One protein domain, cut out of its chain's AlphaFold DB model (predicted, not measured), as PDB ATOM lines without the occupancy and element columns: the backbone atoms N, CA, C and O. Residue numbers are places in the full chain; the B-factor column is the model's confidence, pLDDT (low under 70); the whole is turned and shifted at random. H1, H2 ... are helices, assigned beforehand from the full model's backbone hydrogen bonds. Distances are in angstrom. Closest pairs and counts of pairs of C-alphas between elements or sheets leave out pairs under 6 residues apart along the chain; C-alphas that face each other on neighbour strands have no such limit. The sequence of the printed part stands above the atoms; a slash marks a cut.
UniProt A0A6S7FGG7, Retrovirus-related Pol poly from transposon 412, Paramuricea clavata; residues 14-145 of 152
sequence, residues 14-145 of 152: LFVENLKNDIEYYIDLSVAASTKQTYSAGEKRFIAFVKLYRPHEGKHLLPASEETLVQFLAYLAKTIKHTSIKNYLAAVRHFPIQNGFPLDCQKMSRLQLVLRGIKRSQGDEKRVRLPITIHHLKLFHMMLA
ATOM      1  N   LEU A  14     -40.161  45.249  35.421       53.66
ATOM      2  CA  LEU A  14     -40.989  44.536  36.409       53.66
ATOM      3  C   LEU A  14     -42.342  44.039  35.864       53.66
ATOM      4  O   LEU A  14     -42.841  43.006  36.292       53.66
ATOM      5  N   PHE A  15     -42.954  44.755  34.916       55.25
ATOM      6  CA  PHE A  15     -44.224  44.337  34.309       55.25
ATOM      7  C   PHE A  15     -44.012  43.200  33.301       55.25
ATOM      8  O   PHE A  15     -44.823  42.282  33.215       55.25
ATOM      9  N   VAL A  16     -42.888  43.229  32.575       60.16
ATOM     10  CA  VAL A  16     -42.495  42.159  31.645       60.16
ATOM     11  C   VAL A  16     -42.100  40.886  32.398       60.16
ATOM     12  O   VAL A  16     -42.420  39.793  31.935       60.16
ATOM     13  N   GLU A  17     -41.444  41.004  33.556       63.16
ATOM     14  CA  GLU A  17     -41.161  39.862  34.436       63.16
ATOM     15  C   GLU A  17     -42.445  39.240  34.996       63.16
ATOM     16  O   GLU A  17     -42.596  38.023  34.920       63.16
ATOM     17  N   ASN A  18     -43.413  40.051  35.441       75.81
ATOM     18  CA  ASN A  18     -44.719  39.540  35.875       75.81
ATOM     19  C   ASN A  18     -45.444  38.785  34.752       75.81
ATOM     20  O   ASN A  18     -45.890  37.664  34.966       75.81
ATOM     21  N   LEU A  19     -45.477  39.333  33.531       83.06
ATOM     22  CA  LEU A  19     -46.140  38.674  32.404       83.06
ATOM     23  C   LEU A  19     -45.452  37.361  31.997       83.06
ATOM     24  O   LEU A  19     -46.129  36.390  31.666       83.06
ATOM     25  N   LYS A  20     -44.114  37.307  32.011       82.81
ATOM     26  CA  LYS A  20     -43.374  36.066  31.731       82.81
ATOM     27  C   LYS A  20     -43.645  34.999  32.789       82.81
ATOM     28  O   LYS A  20     -43.907  33.858  32.422       82.81
ATOM     29  N   ASN A  21     -43.643  35.380  34.064       83.38
ATOM     30  CA  ASN A  21     -43.949  34.470  35.168       83.38
ATOM     31  C   ASN A  21     -45.388  33.943  35.078       83.38
ATOM     32  O   ASN A  21     -45.614  32.755  35.288       83.38
ATOM     33  N   ASP A  22     -46.345  34.794  34.701       85.88
ATOM     34  CA  ASP A  22     -47.733  34.386  34.476       85.88
ATOM     35  C   ASP A  22     -47.842  33.397  33.306       85.88
ATOM     36  O   ASP A  22     -48.518  32.375  33.413       85.88
ATOM     37  N   ILE A  23     -47.140  33.652  32.193       85.69
ATOM     38  CA  ILE A  23     -47.087  32.731  31.046       85.69
ATOM     39  C   ILE A  23     -46.517  31.373  31.473       85.69
ATOM     40  O   ILE A  23     -47.116  30.341  31.167       85.69
ATOM     41  N   GLU A  24     -45.397  31.354  32.197       84.56
ATOM     42  CA  GLU A  24     -44.799  30.116  32.707       84.56
ATOM     43  C   GLU A  24     -45.735  29.389  33.677       84.56
ATOM     44  O   GLU A  24     -45.894  28.174  33.570       84.56
ATOM     45  N   TYR A  25     -46.421  30.120  34.558       86.88
ATOM     46  CA  TYR A  25     -47.414  29.568  35.476       86.88
ATOM     47  C   TYR A  25     -48.584  28.907  34.734       86.88
ATOM     48  O   TYR A  25     -48.962  27.778  35.053       86.88
ATOM     49  N   TYR A  26     -49.131  29.548  33.698       87.44
ATOM     50  CA  TYR A  26     -50.207  28.959  32.894       87.44
ATOM     51  C   TYR A  26     -49.730  27.771  32.050       87.44
ATOM     52  O   TYR A  26     -50.457  26.782  31.922       87.44
ATOM     53  N   ILE A  27     -48.509  27.822  31.509       85.88
ATOM     54  CA  ILE A  27     -47.891  26.679  30.824       85.88
ATOM     55  C   ILE A  27     -47.723  25.515  31.801       85.88
ATOM     56  O   ILE A  27     -48.026  24.372  31.454       85.88
ATOM     57  N   ASP A  28     -47.292  25.785  33.029       84.62
ATOM     58  CA  ASP A  28     -47.128  24.771  34.062       84.62
ATOM     59  C   ASP A  28     -48.485  24.183  34.492       84.62
ATOM     60  O   ASP A  28     -48.619  22.966  34.631       84.62
ATOM     61  N   LEU A  29     -49.536  24.998  34.615       87.31
ATOM     62  CA  LEU A  29     -50.899  24.530  34.895       87.31
ATOM     63  C   LEU A  29     -51.536  23.734  33.748       87.31
ATOM     64  O   LEU A  29     -52.435  22.930  33.996       87.31
ATOM     65  N   SER A  30     -51.081  23.920  32.506       85.31
ATOM     66  CA  SER A  30     -51.650  23.232  31.337       85.31
ATOM     67  C   SER A  30     -51.464  21.705  31.363       85.31
ATOM     68  O   SER A  30     -52.120  20.985  30.605       85.31
ATOM     69  N   VAL A  31     -50.606  21.190  32.253       85.69
ATOM     70  CA  VAL A  31     -50.282  19.766  32.376       85.69
ATOM     71  C   VAL A  31     -50.470  19.285  33.815       85.69
ATOM     72  O   VAL A  31     -49.925  19.846  34.762       85.69
ATOM     73  N   ALA A  32     -51.189  18.173  33.994       86.19
ATOM     74  CA  ALA A  32     -51.363  17.552  35.306       86.19
ATOM     75  C   ALA A  32     -50.021  17.092  35.911       86.19
ATOM     76  O   ALA A  32     -49.125  16.631  35.199       86.19
ATOM     77  N   ALA A  33     -49.896  17.129  37.241       84.56
ATOM     78  CA  ALA A  33     -48.657  16.766  37.940       84.56
ATOM     79  C   ALA A  33     -48.156  15.341  37.612       84.56
ATOM     80  O   ALA A  33     -46.958  15.124  37.417       84.56
ATOM     81  N   SER A  34     -49.068  14.373  37.464       84.25
ATOM     82  CA  SER A  34     -48.739  12.997  37.054       84.25
ATOM     83  C   SER A  34     -48.185  12.921  35.623       84.25
ATOM     84  O   SER A  34     -47.262  12.152  35.329       84.25
ATOM     85  N   THR A  35     -48.706  13.755  34.723       86.88
ATOM     86  CA  THR A  35     -48.231  13.869  33.344       86.88
ATOM     87  C   THR A  35     -46.860  14.539  33.289       86.88
ATOM     88  O   THR A  35     -45.991  14.029  32.585       86.88
ATOM     89  N   LYS A  36     -46.607  15.582  34.095       86.75
ATOM     90  CA  LYS A  36     -45.272  16.206  34.219       86.75
ATOM     91  C   LYS A  36     -44.210  15.200  34.637       86.75
ATOM     92  O   LYS A  36     -43.139  15.148  34.042       86.75
ATOM     93  N   GLN A  37     -44.515  14.354  35.621       86.75
ATOM     94  CA  GLN A  37     -43.586  13.315  36.062       86.75
ATOM     95  C   GLN A  37     -43.282  12.315  34.936       86.75
ATOM     96  O   GLN A  37     -42.124  11.955  34.711       86.75
ATOM     97  N   THR A  38     -44.313  11.909  34.192       87.75
ATOM     98  CA  THR A  38     -44.163  11.011  33.039       87.75
ATOM     99  C   THR A  38     -43.321  11.655  31.934       87.75
ATOM    100  O   THR A  38     -42.443  11.004  31.367       87.75
ATOM    101  N   TYR A  39     -43.548  12.938  31.646       88.62
ATOM    102  CA  TYR A  39     -42.803  13.670  30.623       88.62
ATOM    103  C   TYR A  39     -41.354  13.920  31.031       88.62
ATOM    104  O   TYR A  39     -40.459  13.653  30.234       88.62
ATOM    105  N   SER A  40     -41.100  14.269  32.294       87.00
ATOM    106  CA  SER A  40     -39.744  14.436  32.828       87.00
ATOM    107  C   SER A  40     -38.892  13.177  32.639       87.00
ATOM    108  O   SER A  40     -37.712  13.260  32.293       87.00
ATOM    109  N   ALA A  41     -39.475  11.984  32.803       88.62
ATOM    110  CA  ALA A  41     -38.773  10.731  32.522       88.62
ATOM    111  C   ALA A  41     -38.414  10.581  31.030       88.62
ATOM    112  O   ALA A  41     -37.313  10.127  30.700       88.62
ATOM    113  N   GLY A  42     -39.320  10.985  30.134       87.69
ATOM    114  CA  GLY A  42     -39.097  10.996  28.688       87.69
ATOM    115  C   GLY A  42     -38.006  11.975  28.257       87.69
ATOM    116  O   GLY A  42     -37.075  11.589  27.548       87.69
ATOM    117  N   GLU A  43     -38.073  13.207  28.755       88.50
ATOM    118  CA  GLU A  43     -37.105  14.278  28.500       88.50
ATOM    119  C   GLU A  43     -35.705  13.907  28.990       88.50
ATOM    120  O   GLU A  43     -34.743  13.971  28.226       88.50
ATOM    121  N   LYS A  44     -35.576  13.417  30.231       89.50
ATOM    122  CA  LYS A  44     -34.289  12.953  30.778       89.50
ATOM    123  C   LYS A  44     -33.665  11.864  29.912       89.50
ATOM    124  O   LYS A  44     -32.456  11.873  29.680       89.50
ATOM    125  N   ARG A  45     -34.479  10.926  29.416       89.31
ATOM    126  CA  ARG A  45     -34.003   9.843  28.547       89.31
ATOM    127  C   ARG A  45     -33.544  10.366  27.189       89.31
ATOM    128  O   ARG A  45     -32.540   9.879  26.675       89.31
ATOM    129  N   PHE A  46     -34.241  11.353  26.638       87.88
ATOM    130  CA  PHE A  46     -33.838  12.018  25.403       87.88
ATOM    131  C   PHE A  46     -32.527  12.792  25.579       87.88
ATOM    132  O   PHE A  46     -31.600  12.598  24.800       87.88
ATOM    133  N   ILE A  47     -32.391  13.571  26.653       86.81
ATOM    134  CA  ILE A  47     -31.152  14.297  26.975       86.81
ATOM    135  C   ILE A  47     -29.979  13.322  27.133       86.81
ATOM    136  O   ILE A  47     -28.893  13.575  26.616       86.81
ATOM    137  N   ALA A  48     -30.181  12.191  27.816       88.75
ATOM    138  CA  ALA A  48     -29.155  11.159  27.950       88.75
ATOM    139  C   ALA A  48     -28.752  10.557  26.591       88.75
ATOM    140  O   ALA A  48     -27.565  10.361  26.340       88.75
ATOM    141  N   PHE A  49     -29.721  10.310  25.703       88.38
ATOM    142  CA  PHE A  49     -29.457   9.858  24.336       88.38
ATOM    143  C   PHE A  49     -28.641  10.889  23.542       88.38
ATOM    144  O   PHE A  49     -27.623  10.525  22.958       88.38
ATOM    145  N   VAL A  50     -29.035  12.167  23.562       84.75
ATOM    146  CA  VAL A  50     -28.316  13.235  22.845       84.75
ATOM    147  C   VAL A  50     -26.883  13.359  23.363       84.75
ATOM    148  O   VAL A  50     -25.952  13.396  22.567       84.75
ATOM    149  N   LYS A  51     -26.679  13.319  24.686       84.75
ATOM    150  CA  LYS A  51     -25.336  13.345  25.289       84.75
ATOM    151  C   LYS A  51     -24.457  12.170  24.849       84.75
ATOM    152  O   LYS A  51     -23.257  12.355  24.685       84.75
ATOM    153  N   LEU A  52     -25.037  10.982  24.673       85.50
ATOM    154  CA  LEU A  52     -24.292   9.771  24.324       85.50
ATOM    155  C   LEU A  52     -23.965   9.680  22.827       85.50
ATOM    156  O   LEU A  52     -22.865   9.275  22.469       85.50
ATOM    157  N   TYR A  53     -24.915  10.034  21.959       81.62
ATOM    158  CA  TYR A  53     -24.800   9.819  20.512       81.62
ATOM    159  C   TYR A  53     -24.483  11.090  19.714       81.62
ATOM    160  O   TYR A  53     -24.067  10.986  18.563       81.62
ATOM    161  N   ARG A  54     -24.660  12.284  20.298       75.38
ATOM    162  CA  ARG A  54     -24.357  13.582  19.669       75.38
ATOM    163  C   ARG A  54     -23.687  14.561  20.648       75.38
ATOM    164  O   ARG A  54     -24.241  15.620  20.947       75.38
ATOM    165  N   PRO A  55     -22.464  14.265  21.123       69.19
ATOM    166  CA  PRO A  55     -21.757  15.131  22.070       69.19
ATOM    167  C   PRO A  55     -21.488  16.544  21.518       69.19
ATOM    168  O   PRO A  55     -21.467  17.508  22.281       69.19
ATOM    169  N   HIS A  56     -21.349  16.690  20.194       65.69
ATOM    170  CA  HIS A  56     -21.100  17.977  19.534       65.69
ATOM    171  C   HIS A  56     -22.322  18.911  19.493       65.69
ATOM    172  O   HIS A  56     -22.156  20.122  19.389       65.69
ATOM    173  N   GLU A  57     -23.542  18.382  19.635       63.78
ATOM    174  CA  GLU A  57     -24.785  19.173  19.637       63.78
ATOM    175  C   GLU A  57     -25.230  19.586  21.049       63.78
ATOM    176  O   GLU A  57     -26.285  20.192  21.221       63.78
ATOM    177  N   GLY A  58     -24.422  19.311  22.081       56.47
ATOM    178  CA  GLY A  58     -24.798  19.443  23.495       56.47
ATOM    179  C   GLY A  58     -25.272  20.829  23.964       56.47
ATOM    180  O   GLY A  58     -25.823  20.922  25.060       56.47
ATOM    181  N   LYS A  59     -25.096  21.891  23.163       57.53
ATOM    182  CA  LYS A  59     -25.626  23.242  23.436       57.53
ATOM    183  C   LYS A  59     -26.995  23.526  22.806       57.53
ATOM    184  O   LYS A  59     -27.718  24.365  23.328       57.53
ATOM    185  N   HIS A  60     -27.369  22.830  21.735       57.84
ATOM    186  CA  HIS A  60     -28.634  23.029  21.029       57.84
ATOM    187  C   HIS A  60     -29.465  21.747  21.105       57.84
ATOM    188  O   HIS A  60     -29.558  20.975  20.159       57.84
ATOM    189  N   LEU A  61     -30.102  21.524  22.261       64.25
ATOM    190  CA  LEU A  61     -31.072  20.431  22.457       64.25
ATOM    191  C   LEU A  61     -32.341  20.600  21.587       64.25
ATOM    192  O   LEU A  61     -33.189  19.708  21.544       64.25
ATOM    193  N   LEU A  62     -32.476  21.748  20.914       61.94
ATOM    194  CA  LEU A  62     -33.608  22.193  20.108       61.94
ATOM    195  C   LEU A  62     -33.071  22.811  18.800       61.94
ATOM    196  O   LEU A  62     -32.113  23.582  18.881       61.94
ATOM    197  N   PRO A  63     -33.666  22.549  17.619       59.25
ATOM    198  CA  PRO A  63     -34.858  21.745  17.365       59.25
ATOM    199  C   PRO A  63     -34.520  20.269  17.107       59.25
ATOM    200  O   PRO A  63     -33.635  19.945  16.317       59.25
ATOM    201  N   ALA A  64     -35.263  19.359  17.746       68.75
ATOM    202  CA  ALA A  64     -35.166  17.926  17.491       68.75
ATOM    203  C   ALA A  64     -35.542  17.630  16.028       68.75
ATOM    204  O   ALA A  64     -36.720  17.534  15.682       68.75
ATOM    205  N   SER A  65     -34.535  17.529  15.159       77.94
ATOM    206  CA  SER A  65     -34.727  17.181  13.752       77.94
ATOM    207  C   SER A  65     -35.442  15.830  13.617       77.94
ATOM    208  O   SER A  65     -35.329  14.962  14.491       77.94
ATOM    209  N   GLU A  66     -36.146  15.615  12.500       84.12
ATOM    210  CA  GLU A  66     -36.789  14.324  12.215       84.12
ATOM    211  C   GLU A  66     -35.778  13.166  12.294       84.12
ATOM    212  O   GLU A  66     -36.093  12.092  12.805       84.12
ATOM    213  N   GLU A  67     -34.534  13.391  11.865       84.38
ATOM    214  CA  GLU A  67     -33.472  12.393  11.940       84.38
ATOM    215  C   GLU A  67     -33.098  12.041  13.387       84.38
ATOM    216  O   GLU A  67     -33.013  10.860  13.728       84.38
ATOM    217  N   THR A  68     -32.921  13.045  14.250       86.12
ATOM    218  CA  THR A  68     -32.602  12.842  15.672       86.12
ATOM    219  C   THR A  68     -33.707  12.048  16.364       86.12
ATOM    220  O   THR A  68     -33.429  11.129  17.137       86.12
ATOM    221  N   LEU A  69     -34.970  12.355  16.050       87.81
ATOM    222  CA  LEU A  69     -36.124  11.639  16.589       87.81
ATOM    223  C   LEU A  69     -36.168  10.189  16.100       87.81
ATOM    224  O   LEU A  69     -36.388   9.285  16.902       87.81
ATOM    225  N   VAL A  70     -35.909   9.938  14.815       90.19
ATOM    226  CA  VAL A  70     -35.843   8.575  14.261       90.19
ATOM    227  C   VAL A  70     -34.734   7.753  14.927       90.19
ATOM    228  O   VAL A  70     -34.977   6.609  15.321       90.19
ATOM    229  N   GLN A  71     -33.542   8.327  15.104       89.31
ATOM    230  CA  GLN A  71     -32.431   7.666  15.798       89.31
ATOM    231  C   GLN A  71     -32.793   7.365  17.262       89.31
ATOM    232  O   GLN A  71     -32.551   6.258  17.750       89.31
ATOM    233  N   PHE A  72     -33.449   8.309  17.941       89.50
ATOM    234  CA  PHE A  72     -33.934   8.119  19.304       89.50
ATOM    235  C   PHE A  72     -34.982   7.001  19.400       89.50
ATOM    236  O   PHE A  72     -34.888   6.145  20.280       89.50
ATOM    237  N   LEU A  73     -35.948   6.940  18.475       91.81
ATOM    238  CA  LEU A  73     -36.938   5.861  18.431       91.81
ATOM    239  C   LEU A  73     -36.286   4.491  18.228       91.81
ATOM    240  O   LEU A  73     -36.664   3.531  18.899       91.81
ATOM    241  N   ALA A  74     -35.297   4.396  17.338       91.75
ATOM    242  CA  ALA A  74     -34.554   3.161  17.107       91.75
ATOM    243  C   ALA A  74     -33.760   2.727  18.352       91.75
ATOM    244  O   ALA A  74     -33.702   1.538  18.667       91.75
ATOM    245  N   TYR A  75     -33.188   3.679  19.098       91.69
ATOM    246  CA  TYR A  75     -32.546   3.417  20.387       91.69
ATOM    247  C   TYR A  75     -33.551   2.906  21.434       91.69
ATOM    248  O   TYR A  75     -33.304   1.896  22.099       91.69
ATOM    249  N   LEU A  76     -34.715   3.551  21.545       91.38
ATOM    250  CA  LEU A  76     -35.767   3.142  22.476       91.38
ATOM    251  C   LEU A  76     -36.344   1.760  22.148       91.38
ATOM    252  O   LEU A  76     -36.580   0.970  23.060       91.38
ATOM    253  N   ALA A  77     -36.508   1.433  20.866       91.75
ATOM    254  CA  ALA A  77     -37.058   0.156  20.412       91.75
ATOM    255  C   ALA A  77     -36.287  -1.073  20.916       91.75
ATOM    256  O   ALA A  77     -36.872  -2.150  21.025       91.75
ATOM    257  N   LYS A  78     -35.001  -0.910  21.253       88.81
ATOM    258  CA  LYS A  78     -34.151  -1.973  21.810       88.81
ATOM    259  C   LYS A  78     -34.425  -2.268  23.285       88.81
ATOM    260  O   LYS A  78     -34.040  -3.324  23.766       88.81
ATOM    261  N   THR A  79     -35.030  -1.330  24.016       88.25
ATOM    262  CA  THR A  79     -35.124  -1.392  25.487       88.25
ATOM    263  C   THR A  79     -36.550  -1.309  26.020       88.25
ATOM    264  O   THR A  79     -36.824  -1.849  27.089       88.25
ATOM    265  N   ILE A  80     -37.472  -0.658  25.304       90.38
ATOM    266  CA  ILE A  80     -38.847  -0.431  25.764       90.38
ATOM    267  C   ILE A  80     -39.899  -0.790  24.711       90.38
ATOM    268  O   ILE A  80     -39.652  -0.766  23.505       90.38
ATOM    269  N   LYS A  81     -41.113  -1.099  25.190       89.62
ATOM    270  CA  LYS A  81     -42.270  -1.438  24.350       89.62
ATOM    271  C   LYS A  81     -42.823  -0.218  23.609       89.62
ATOM    272  O   LYS A  81     -42.837   0.895  24.138       89.62
ATOM    273  N   HIS A  82     -43.394  -0.454  22.433       89.12
ATOM    274  CA  HIS A  82     -43.987   0.552  21.553       89.12
ATOM    275  C   HIS A  82     -45.046   1.430  22.244       89.12
ATOM    276  O   HIS A  82     -45.137   2.625  21.962       89.12
ATOM    277  N   THR A  83     -45.818   0.881  23.190       87.75
ATOM    278  CA  THR A  83     -46.774   1.659  23.999       87.75
ATOM    279  C   THR A  83     -46.084   2.766  24.791       87.75
ATOM    280  O   THR A  83     -46.550   3.901  24.791       87.75
ATOM    281  N   SER A  84     -44.946   2.457  25.414       89.75
ATOM    282  CA  SER A  84     -44.155   3.424  26.173       89.75
ATOM    283  C   SER A  84     -43.442   4.401  25.244       89.75
ATOM    284  O   SER A  84     -43.409   5.589  25.534       89.75
ATOM    285  N   ILE A  85     -42.945   3.943  24.091       90.75
ATOM    286  CA  ILE A  85     -42.259   4.796  23.105       90.75
ATOM    287  C   ILE A  85     -43.124   5.996  22.692       90.75
ATOM    288  O   ILE A  85     -42.615   7.112  22.599       90.75
ATOM    289  N   LYS A  86     -44.438   5.808  22.516       90.06
ATOM    290  CA  LYS A  86     -45.367   6.912  22.214       90.06
ATOM    291  C   LYS A  86     -45.420   7.971  23.316       90.06
ATOM    292  O   LYS A  86     -45.444   9.158  23.005       90.06
ATOM    293  N   ASN A  87     -45.401   7.553  24.582       90.06
ATOM    294  CA  ASN A  87     -45.407   8.474  25.720       90.06
ATOM    295  C   ASN A  87     -44.102   9.275  25.790       90.06
ATOM    296  O   ASN A  87     -44.131  10.478  26.032       90.06
ATOM    297  N   TYR A  88     -42.967   8.627  25.512       90.62
ATOM    298  CA  TYR A  88     -41.667   9.296  25.449       90.62
ATOM    299  C   TYR A  88     -41.617  10.295  24.289       90.62
ATOM    300  O   TYR A  88     -41.147  11.412  24.465       90.62
ATOM    301  N   LEU A  89     -42.157   9.933  23.122       89.69
ATOM    302  CA  LEU A  89     -42.238  10.841  21.980       89.69
ATOM    303  C   LEU A  89     -43.136  12.056  22.270       89.69
ATOM    304  O   LEU A  89     -42.796  13.167  21.878       89.69
ATOM    305  N   ALA A  90     -44.253  11.865  22.979       88.75
ATOM    306  CA  ALA A  90     -45.115  12.968  23.401       88.75
ATOM    307  C   ALA A  90     -44.382  13.942  24.340       88.75
ATOM    308  O   ALA A  90     -44.495  15.151  24.151       88.75
ATOM    309  N   ALA A  91     -43.587  13.422  25.279       88.75
ATOM    310  CA  ALA A  91     -42.746  14.232  26.160       88.75
ATOM    311  C   ALA A  91     -41.706  15.045  25.372       88.75
ATOM    312  O   ALA A  91     -41.612  16.260  25.519       88.75
ATOM    313  N   VAL A  92     -40.987  14.391  24.453       87.69
ATOM    314  CA  VAL A  92     -39.987  15.057  23.600       87.69
ATOM    315  C   VAL A  92     -40.625  16.091  22.672       87.69
ATOM    316  O   VAL A  92     -39.986  17.086  22.357       87.69
ATOM    317  N   ARG A  93     -41.886  15.905  22.258       87.06
ATOM    318  CA  ARG A  93     -42.642  16.916  21.503       87.06
ATOM    319  C   ARG A  93     -43.056  18.103  22.369       87.06
ATOM    320  O   ARG A  93     -43.073  19.227  21.883       87.06
ATOM    321  N   HIS A  94     -43.422  17.855  23.621       85.56
ATOM    322  CA  HIS A  94     -43.884  18.890  24.540       85.56
ATOM    323  C   HIS A  94     -42.772  19.879  24.906       85.56
ATOM    324  O   HIS A  94     -43.010  21.083  24.948       85.56
ATOM    325  N   PHE A  95     -41.547  19.384  25.081       82.25
ATOM    326  CA  PHE A  95     -40.398  20.190  25.488       82.25
ATOM    327  C   PHE A  95     -40.092  21.387  24.547       82.25
ATOM    328  O   PHE A  95     -40.035  22.519  25.029       82.25
ATOM    329  N   PRO A  96     -39.981  21.226  23.210       80.00
ATOM    330  CA  PRO A  96     -39.867  22.352  22.278       80.00
ATOM    331  C   PRO A  96     -41.072  23.299  22.293       80.00
ATOM    332  O   PRO A  96     -40.885  24.508  22.198       80.00
ATOM    333  N   ILE A  97     -42.292  22.763  22.428       82.38
ATOM    334  CA  ILE A  97     -43.533  23.553  22.402       82.38
ATOM    335  C   ILE A  97     -43.578  24.522  23.585       82.38
ATOM    336  O   ILE A  97     -43.915  25.687  23.394       82.38
ATOM    337  N   GLN A  98     -43.172  24.078  24.780       78.50
ATOM    338  CA  GLN A  98     -43.046  24.957  25.948       78.50
ATOM    339  C   GLN A  98     -42.038  26.094  25.730       78.50
ATOM    340  O   GLN A  98     -42.217  27.180  26.263       78.50
ATOM    341  N   ASN A  99     -41.008  25.864  24.912       74.25
ATOM    342  CA  ASN A  99     -39.991  26.859  24.567       74.25
ATOM    343  C   ASN A  99     -40.369  27.709  23.333       74.25
ATOM    344  O   ASN A  99     -39.543  28.475  22.842       74.25
ATOM    345  N   GLY A 100     -41.591  27.568  22.802       72.62
ATOM    346  CA  GLY A 100     -42.076  28.333  21.648       72.62
ATOM    347  C   GLY A 100     -41.618  27.812  20.281       72.62
ATOM    348  O   GLY A 100     -41.837  28.479  19.271       72.62
ATOM    349  N   PHE A 101     -41.013  26.621  20.211       75.56
ATOM    350  CA  PHE A 101     -40.600  26.006  18.949       75.56
ATOM    351  C   PHE A 101     -41.677  25.041  18.432       75.56
ATOM    352  O   PHE A 101     -41.975  24.038  19.090       75.56
ATOM    353  N   PRO A 102     -42.253  25.279  17.238       72.31
ATOM    354  CA  PRO A 102     -43.256  24.386  16.680       72.31
ATOM    355  C   PRO A 102     -42.608  23.066  16.240       72.31
ATOM    356  O   PRO A 102     -41.826  23.027  15.292       72.31
ATOM    357  N   LEU A 103     -42.963  21.966  16.910       77.06
ATOM    358  CA  LEU A 103     -42.564  20.614  16.517       77.06
ATOM    359  C   LEU A 103     -43.784  19.809  16.057       77.06
ATOM    360  O   LEU A 103     -44.553  19.284  16.866       77.06
ATOM    361  N   ASP A 104     -43.946  19.678  14.742       76.44
ATOM    362  CA  ASP A 104     -45.042  18.906  14.160       76.44
ATOM    363  C   ASP A 104     -44.603  17.476  13.822       76.44
ATOM    364  O   ASP A 104     -44.215  17.154  12.698       76.44
ATOM    365  N   CYS A 105     -44.688  16.585  14.812       75.38
ATOM    366  CA  CYS A 105     -44.400  15.164  14.610       75.38
ATOM    367  C   CYS A 105     -45.378  14.468  13.644       75.38
ATOM    368  O   CYS A 105     -45.087  13.358  13.207       75.38
ATOM    369  N   GLN A 106     -46.540  15.059  13.333       75.00
ATOM    370  CA  GLN A 106     -47.509  14.451  12.410       75.00
ATOM    371  C   GLN A 106     -47.099  14.642  10.949       75.00
ATOM    372  O   GLN A 106     -47.403  13.789  10.122       75.00
ATOM    373  N   LYS A 107     -46.351  15.703  10.630       82.00
ATOM    374  CA  LYS A 107     -45.811  15.933   9.278       82.00
ATOM    375  C   LYS A 107     -44.606  15.046   8.940       82.00
ATOM    376  O   LYS A 107     -44.262  14.888   7.772       82.00
ATOM    377  N   MET A 108     -43.979  14.444   9.949       86.31
ATOM    378  CA  MET A 108     -42.772  13.624   9.817       86.31
ATOM    379  C   MET A 108     -43.107  12.203   9.332       86.31
ATOM    380  O   MET A 108     -43.336  11.284  10.125       86.31
ATOM    381  N   SER A 109     -43.157  12.009   8.013       87.12
ATOM    382  CA  SER A 109     -43.530  10.723   7.398       87.12
ATOM    383  C   SER A 109     -42.533   9.602   7.710       87.12
ATOM    384  O   SER A 109     -42.930   8.454   7.939       87.12
ATOM    385  N   ARG A 110     -41.232   9.911   7.781       89.25
ATOM    386  CA  ARG A 110     -40.191   8.916   8.076       89.25
ATOM    387  C   ARG A 110     -40.306   8.442   9.523       89.25
ATOM    388  O   ARG A 110     -40.187   7.245   9.787       89.25
ATOM    389  N   LEU A 111     -40.619   9.353  10.445       89.75
ATOM    390  CA  LEU A 111     -40.886   9.028  11.848       89.75
ATOM    391  C   LEU A 111     -42.055   8.041  12.001       89.75
ATOM    392  O   LEU A 111     -41.959   7.062  12.745       89.75
ATOM    393  N   GLN A 112     -43.145   8.264  11.264       91.50
ATOM    394  CA  GLN A 112     -44.319   7.388  11.292       91.50
ATOM    395  C   GLN A 112     -44.018   5.987  10.750       91.50
ATOM    396  O   GLN A 112     -44.448   4.992  11.342       91.50
ATOM    397  N   LEU A 113     -43.251   5.891   9.659       92.69
ATOM    398  CA  LEU A 113     -42.820   4.606   9.104       92.69
ATOM    399  C   LEU A 113     -41.993   3.808  10.115       92.69
ATOM    400  O   LEU A 113     -42.240   2.617  10.308       92.69
ATOM    401  N   VAL A 114     -41.073   4.469  10.818       92.94
ATOM    402  CA  VAL A 114     -40.240   3.838  11.850       92.94
ATOM    403  C   VAL A 114     -41.086   3.369  13.031       92.94
ATOM    404  O   VAL A 114     -40.953   2.219  13.446       92.94
ATOM    405  N   LEU A 115     -42.022   4.187  13.526       91.50
ATOM    406  CA  LEU A 115     -42.967   3.771  14.573       91.50
ATOM    407  C   LEU A 115     -43.769   2.533  14.164       91.50
ATOM    408  O   LEU A 115     -43.932   1.603  14.957       91.50
ATOM    409  N   ARG A 116     -44.252   2.498  12.917       92.31
ATOM    410  CA  ARG A 116     -44.990   1.352  12.376       92.31
ATOM    411  C   ARG A 116     -44.104   0.109  12.283       92.31
ATOM    412  O   ARG A 116     -44.567  -0.979  12.630       92.31
ATOM    413  N   GLY A 117     -42.852   0.272  11.860       93.62
ATOM    414  CA  GLY A 117     -41.846  -0.789  11.833       93.62
ATOM    415  C   GLY A 117     -41.585  -1.369  13.223       93.62
ATOM    416  O   GLY A 117     -41.711  -2.576  13.406       93.62
ATOM    417  N   ILE A 118     -41.340  -0.510  14.217       92.38
ATOM    418  CA  ILE A 118     -41.112  -0.906  15.618       92.38
ATOM    419  C   ILE A 118     -42.329  -1.643  16.186       92.38
ATOM    420  O   ILE A 118     -42.190  -2.675  16.841       92.38
ATOM    421  N   LYS A 119     -43.544  -1.146  15.916       91.50
ATOM    422  CA  LYS A 119     -44.774  -1.828  16.338       91.50
ATOM    423  C   LYS A 119     -44.847  -3.244  15.762       91.50
ATOM    424  O   LYS A 119     -45.246  -4.168  16.463       91.50
ATOM    425  N   ARG A 120     -44.481  -3.417  14.488       91.19
ATOM    426  CA  ARG A 120     -44.521  -4.721  13.818       91.19
ATOM    427  C   ARG A 120     -43.433  -5.664  14.328       91.19
ATOM    428  O   ARG A 120     -43.709  -6.847  14.464       91.19
ATOM    429  N   SER A 121     -42.236  -5.156  14.626       90.56
ATOM    430  CA  SER A 121     -41.122  -5.980  15.106       90.56
ATOM    431  C   SER A 121     -41.319  -6.480  16.536       90.56
ATOM    432  O   SER A 121     -40.888  -7.579  16.854       90.56
ATOM    433  N   GLN A 122     -41.952  -5.685  17.403       88.06
ATOM    434  CA  GLN A 122     -42.179  -6.060  18.805       88.06
ATOM    435  C   GLN A 122     -43.421  -6.942  19.016       88.06
ATOM    436  O   GLN A 122     -43.562  -7.536  20.081       88.06
ATOM    437  N   GLY A 123     -44.317  -7.021  18.029       82.69
ATOM    438  CA  GLY A 123     -45.594  -7.721  18.161       82.69
ATOM    439  C   GLY A 123     -46.599  -7.000  19.074       82.69
ATOM    440  O   GLY A 123     -46.288  -6.009  19.736       82.69
ATOM    441  N   ASP A 124     -47.841  -7.487  19.084       72.81
ATOM    442  CA  ASP A 124     -48.922  -6.982  19.943       72.81
ATOM    443  C   ASP A 124     -49.287  -8.051  20.982       72.81
ATOM    444  O   ASP A 124     -50.317  -8.717  20.899       72.81
ATOM    445  N   GLU A 125     -48.396  -8.268  21.951       71.38
ATOM    446  CA  GLU A 125     -48.704  -9.120  23.099       71.38
ATOM    447  C   GLU A 125     -49.614  -8.369  24.072       71.38
ATOM    448  O   GLU A 125     -49.174  -7.651  24.981       71.38
ATOM    449  N   LYS A 126     -50.922  -8.546  23.891       73.62
ATOM    450  CA  LYS A 126     -51.902  -8.113  24.881       73.62
ATOM    451  C   LYS A 126     -51.835  -9.048  26.079       73.62
ATOM    452  O   LYS A 126     -52.184 -10.222  25.988       73.62
ATOM    453  N   ARG A 127     -51.434  -8.512  27.234       76.69
ATOM    454  CA  ARG A 127     -51.546  -9.228  28.507       76.69
ATOM    455  C   ARG A 127     -53.026  -9.467  28.801       76.69
ATOM    456  O   ARG A 127     -53.737  -8.530  29.165       76.69
ATOM    457  N   VAL A 128     -53.476 -10.710  28.659       83.19
ATOM    458  CA  VAL A 128     -54.816 -11.121  29.084       83.19
ATOM    459  C   VAL A 128     -54.887 -10.972  30.601       83.19
ATOM    460  O   VAL A 128     -54.108 -11.581  31.337       83.19
ATOM    461  N   ARG A 129     -55.779 -10.102  31.080       82.69
ATOM    462  CA  ARG A 129     -56.079  -9.997  32.509       82.69
ATOM    463  C   ARG A 129     -57.111 -11.064  32.839       82.69
ATOM    464  O   ARG A 129     -58.207 -11.036  32.286       82.69
ATOM    465  N   LEU A 130     -56.755 -11.995  33.718       86.12
ATOM    466  CA  LEU A 130     -57.713 -12.966  34.234       86.12
ATOM    467  C   LEU A 130     -58.703 -12.252  35.172       86.12
ATOM    468  O   LEU A 130     -58.284 -11.373  35.933       86.12
ATOM    469  N   PRO A 131     -60.003 -12.585  35.114       88.56
ATOM    470  CA  PRO A 131     -61.000 -11.958  35.966       88.56
ATOM    471  C   PRO A 131     -60.794 -12.389  37.421       88.56
ATOM    472  O   PRO A 131     -60.963 -13.558  37.766       88.56
ATOM    473  N   ILE A 132     -60.486 -11.434  38.298       86.56
ATOM    474  CA  ILE A 132     -60.570 -11.650  39.744       86.56
ATOM    475  C   ILE A 132     -62.042 -11.498  40.123       86.56
ATOM    476  O   ILE A 132     -62.550 -10.392  40.288       86.56
ATOM    477  N   THR A 133     -62.757 -12.619  40.189       91.69
ATOM    478  CA  THR A 133     -64.160 -12.629  40.633       91.69
ATOM    479  C   THR A 133     -64.261 -12.526  42.158       91.69
ATOM    480  O   THR A 133     -63.317 -12.848  42.882       91.69
ATOM    481  N   ILE A 134     -65.439 -12.141  42.662       90.62
ATOM    482  CA  ILE A 134     -65.746 -12.071  44.106       90.62
ATOM    483  C   ILE A 134     -65.427 -13.398  44.817       90.62
ATOM    484  O   ILE A 134     -65.020 -13.393  45.975       90.62
ATOM    485  N   HIS A 135     -65.562 -14.533  44.124       90.50
ATOM    486  CA  HIS A 135     -65.206 -15.841  44.671       90.50
ATOM    487  C   HIS A 135     -63.711 -15.945  45.011       90.50
ATOM    488  O   HIS A 135     -63.373 -16.386  46.104       90.50
ATOM    489  N   HIS A 136     -62.828 -15.459  44.131       90.94
ATOM    490  CA  HIS A 136     -61.384 -15.426  44.389       90.94
ATOM    491  C   HIS A 136     -61.064 -14.561  45.613       90.94
ATOM    492  O   HIS A 136     -60.275 -14.962  46.460       90.94
ATOM    493  N   LEU A 137     -61.726 -13.405  45.748       90.88
ATOM    494  CA  LEU A 137     -61.544 -12.523  46.906       90.88
ATOM    495  C   LEU A 137     -61.995 -13.189  48.213       90.88
ATOM    496  O   LEU A 137     -61.274 -13.123  49.205       90.88
ATOM    497  N   LYS A 138     -63.150 -13.870  48.216       90.50
ATOM    498  CA  LYS A 138     -63.646 -14.618  49.386       90.50
ATOM    499  C   LYS A 138     -62.727 -15.782  49.760       90.50
ATOM    500  O   LYS A 138     -62.479 -15.991  50.943       90.50
ATOM    501  N   LEU A 139     -62.204 -16.503  48.768       89.62
ATOM    502  CA  LEU A 139     -61.248 -17.591  48.974       89.62
ATOM    503  C   LEU A 139     -59.956 -17.077  49.620       89.62
ATOM    504  O   LEU A 139     -59.528 -17.617  50.636       89.62
ATOM    505  N   PHE A 140     -59.370 -16.003  49.081       90.38
ATOM    506  CA  PHE A 140     -58.166 -15.404  49.659       90.38
ATOM    507  C   PHE A 140     -58.409 -14.870  51.068       90.38
ATOM    508  O   PHE A 140     -57.581 -15.095  51.942       90.38
ATOM    509  N   HIS A 141     -59.554 -14.227  51.315       88.88
ATOM    510  CA  HIS A 141     -59.931 -13.787  52.656       88.88
ATOM    511  C   HIS A 141     -60.009 -14.961  53.638       88.88
ATOM    512  O   HIS A 141     -59.457 -14.875  54.725       88.88
ATOM    513  N   MET A 142     -60.643 -16.074  53.258       87.00
ATOM    514  CA  MET A 142     -60.744 -17.256  54.120       87.00
ATOM    515  C   MET A 142     -59.376 -17.889  54.413       87.00
ATOM    516  O   MET A 142     -59.150 -18.355  55.522       87.00
ATOM    517  N   MET A 143     -58.461 -17.889  53.441       85.56
ATOM    518  CA  MET A 143     -57.106 -18.431  53.607       85.56
ATOM    519  C   MET A 143     -56.172 -17.520  54.411       85.56
ATOM    520  O   MET A 143     -55.264 -18.011  55.073       85.56
ATOM    521  N   LEU A 144     -56.368 -16.202  54.331       86.25
ATOM    522  CA  LEU A 144     -55.559 -15.198  55.031       86.25
ATOM    523  C   LEU A 144     -56.137 -14.799  56.390       86.25
ATOM    524  O   LEU A 144     -55.442 -14.149  57.171       86.25
ATOM    525  N   ALA A 145     -57.386 -15.164  56.677       79.94
ATOM    526  CA  ALA A 145     -57.982 -15.008  57.992       79.94
ATOM    527  C   ALA A 145     -57.270 -15.949  58.973       79.94
ATOM    528  O   ALA A 145     -57.693 -17.078  59.212       79.94
TER     529      ALA A 145
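Overview. This is residues 14 to 145 of the 152 residues of the protein "Retrovirus-related Pol poly from transposon 412" of Paramuricea clavata (UniProt A0A6S7FGG7). A small helical body has two arms reaching away from it: in the body H3 and H5 lie side by side, H4 runs the opposite way to both, and H2 crosses H4 at nearly a right angle. Residues 14 to 23 of H1 stick out as one arm, and residues 125 to 145, of which 134 to 144 belong to H6, stick out as the other. The printed part has 132 residues with six named helices, H1 to H6 in order, and no named strand; the class is all helix. It is only just loose, close to extended, with a radius of gyration of the C-alphas of 20.7 A, and only just elongated, spanning 66 by 44 by 27 A.

Along the chain. H1, residues 14 to 29, begins with C-alpha 14 at (-40.989, 44.536, 36.409) and is 22.4 A long. H2, the longest helix, holds residues 33 to 53 over 30.4 A. H3 is residues 66 to 77, 16.4 A. H4, residues 82 to 98, begins with C-alpha 82 at (-43.987, 0.552, 21.553) and is 24.8 A long. H5 holds residues 109 to 122, 20.3 A. H6, residues 134 to 144, is 15.3 A long and ends with C-alpha 144 at (-55.559, -15.198, 55.031).

Arrangement. H4 is the hub, touching three helices. H2 touches it with residues 38 to 46 alone, about perpendicular at 89 degrees; the closest C-alphas, of Gly 42 and Tyr 88, are 4.5 A apart. H3, H4 and H5 form an up-and-down bundle, each running against the one before. The helical hairpin of H3 and H4 only just touches, with 3 pairs of C-alphas within 8 A, the closest being Leu 76 and Ile 85 at 6.7 A; its tilt of 34.9 degrees is shallow, only just short of steep. In the hairpin of H4 and H5, H4 touches with residue 82 alone, the C-alphas of His 82 and Lys 119 being 5.8 A apart. H3 and H5 touch, the same way at a shallow tilt of 7 degrees, closest at the C-alphas of Val 70 and Leu 111, 5.6 A. H1 is close to H4 but not clearly touching, with the C-alphas of Ile 27 and Gln 98 at 7.1 A. H6 touches no helix. Every O i to N i+4 pair is within hydrogen-bond range in H1, H2, H3, H5 and H6, and 10 of 13 in H4.

Size, cuts and confidence. The C-alphas of Leu 14 and Met 142, the two farthest apart, are 67.2 A apart. Without the stretches that stand free, the body spans 41 by 33 by 25 A. The printed part has no cut; the links H2 to H3 and H5 to H6 are long. The pLDDT is under 70 at residues 14 to 17 and 55 to 64.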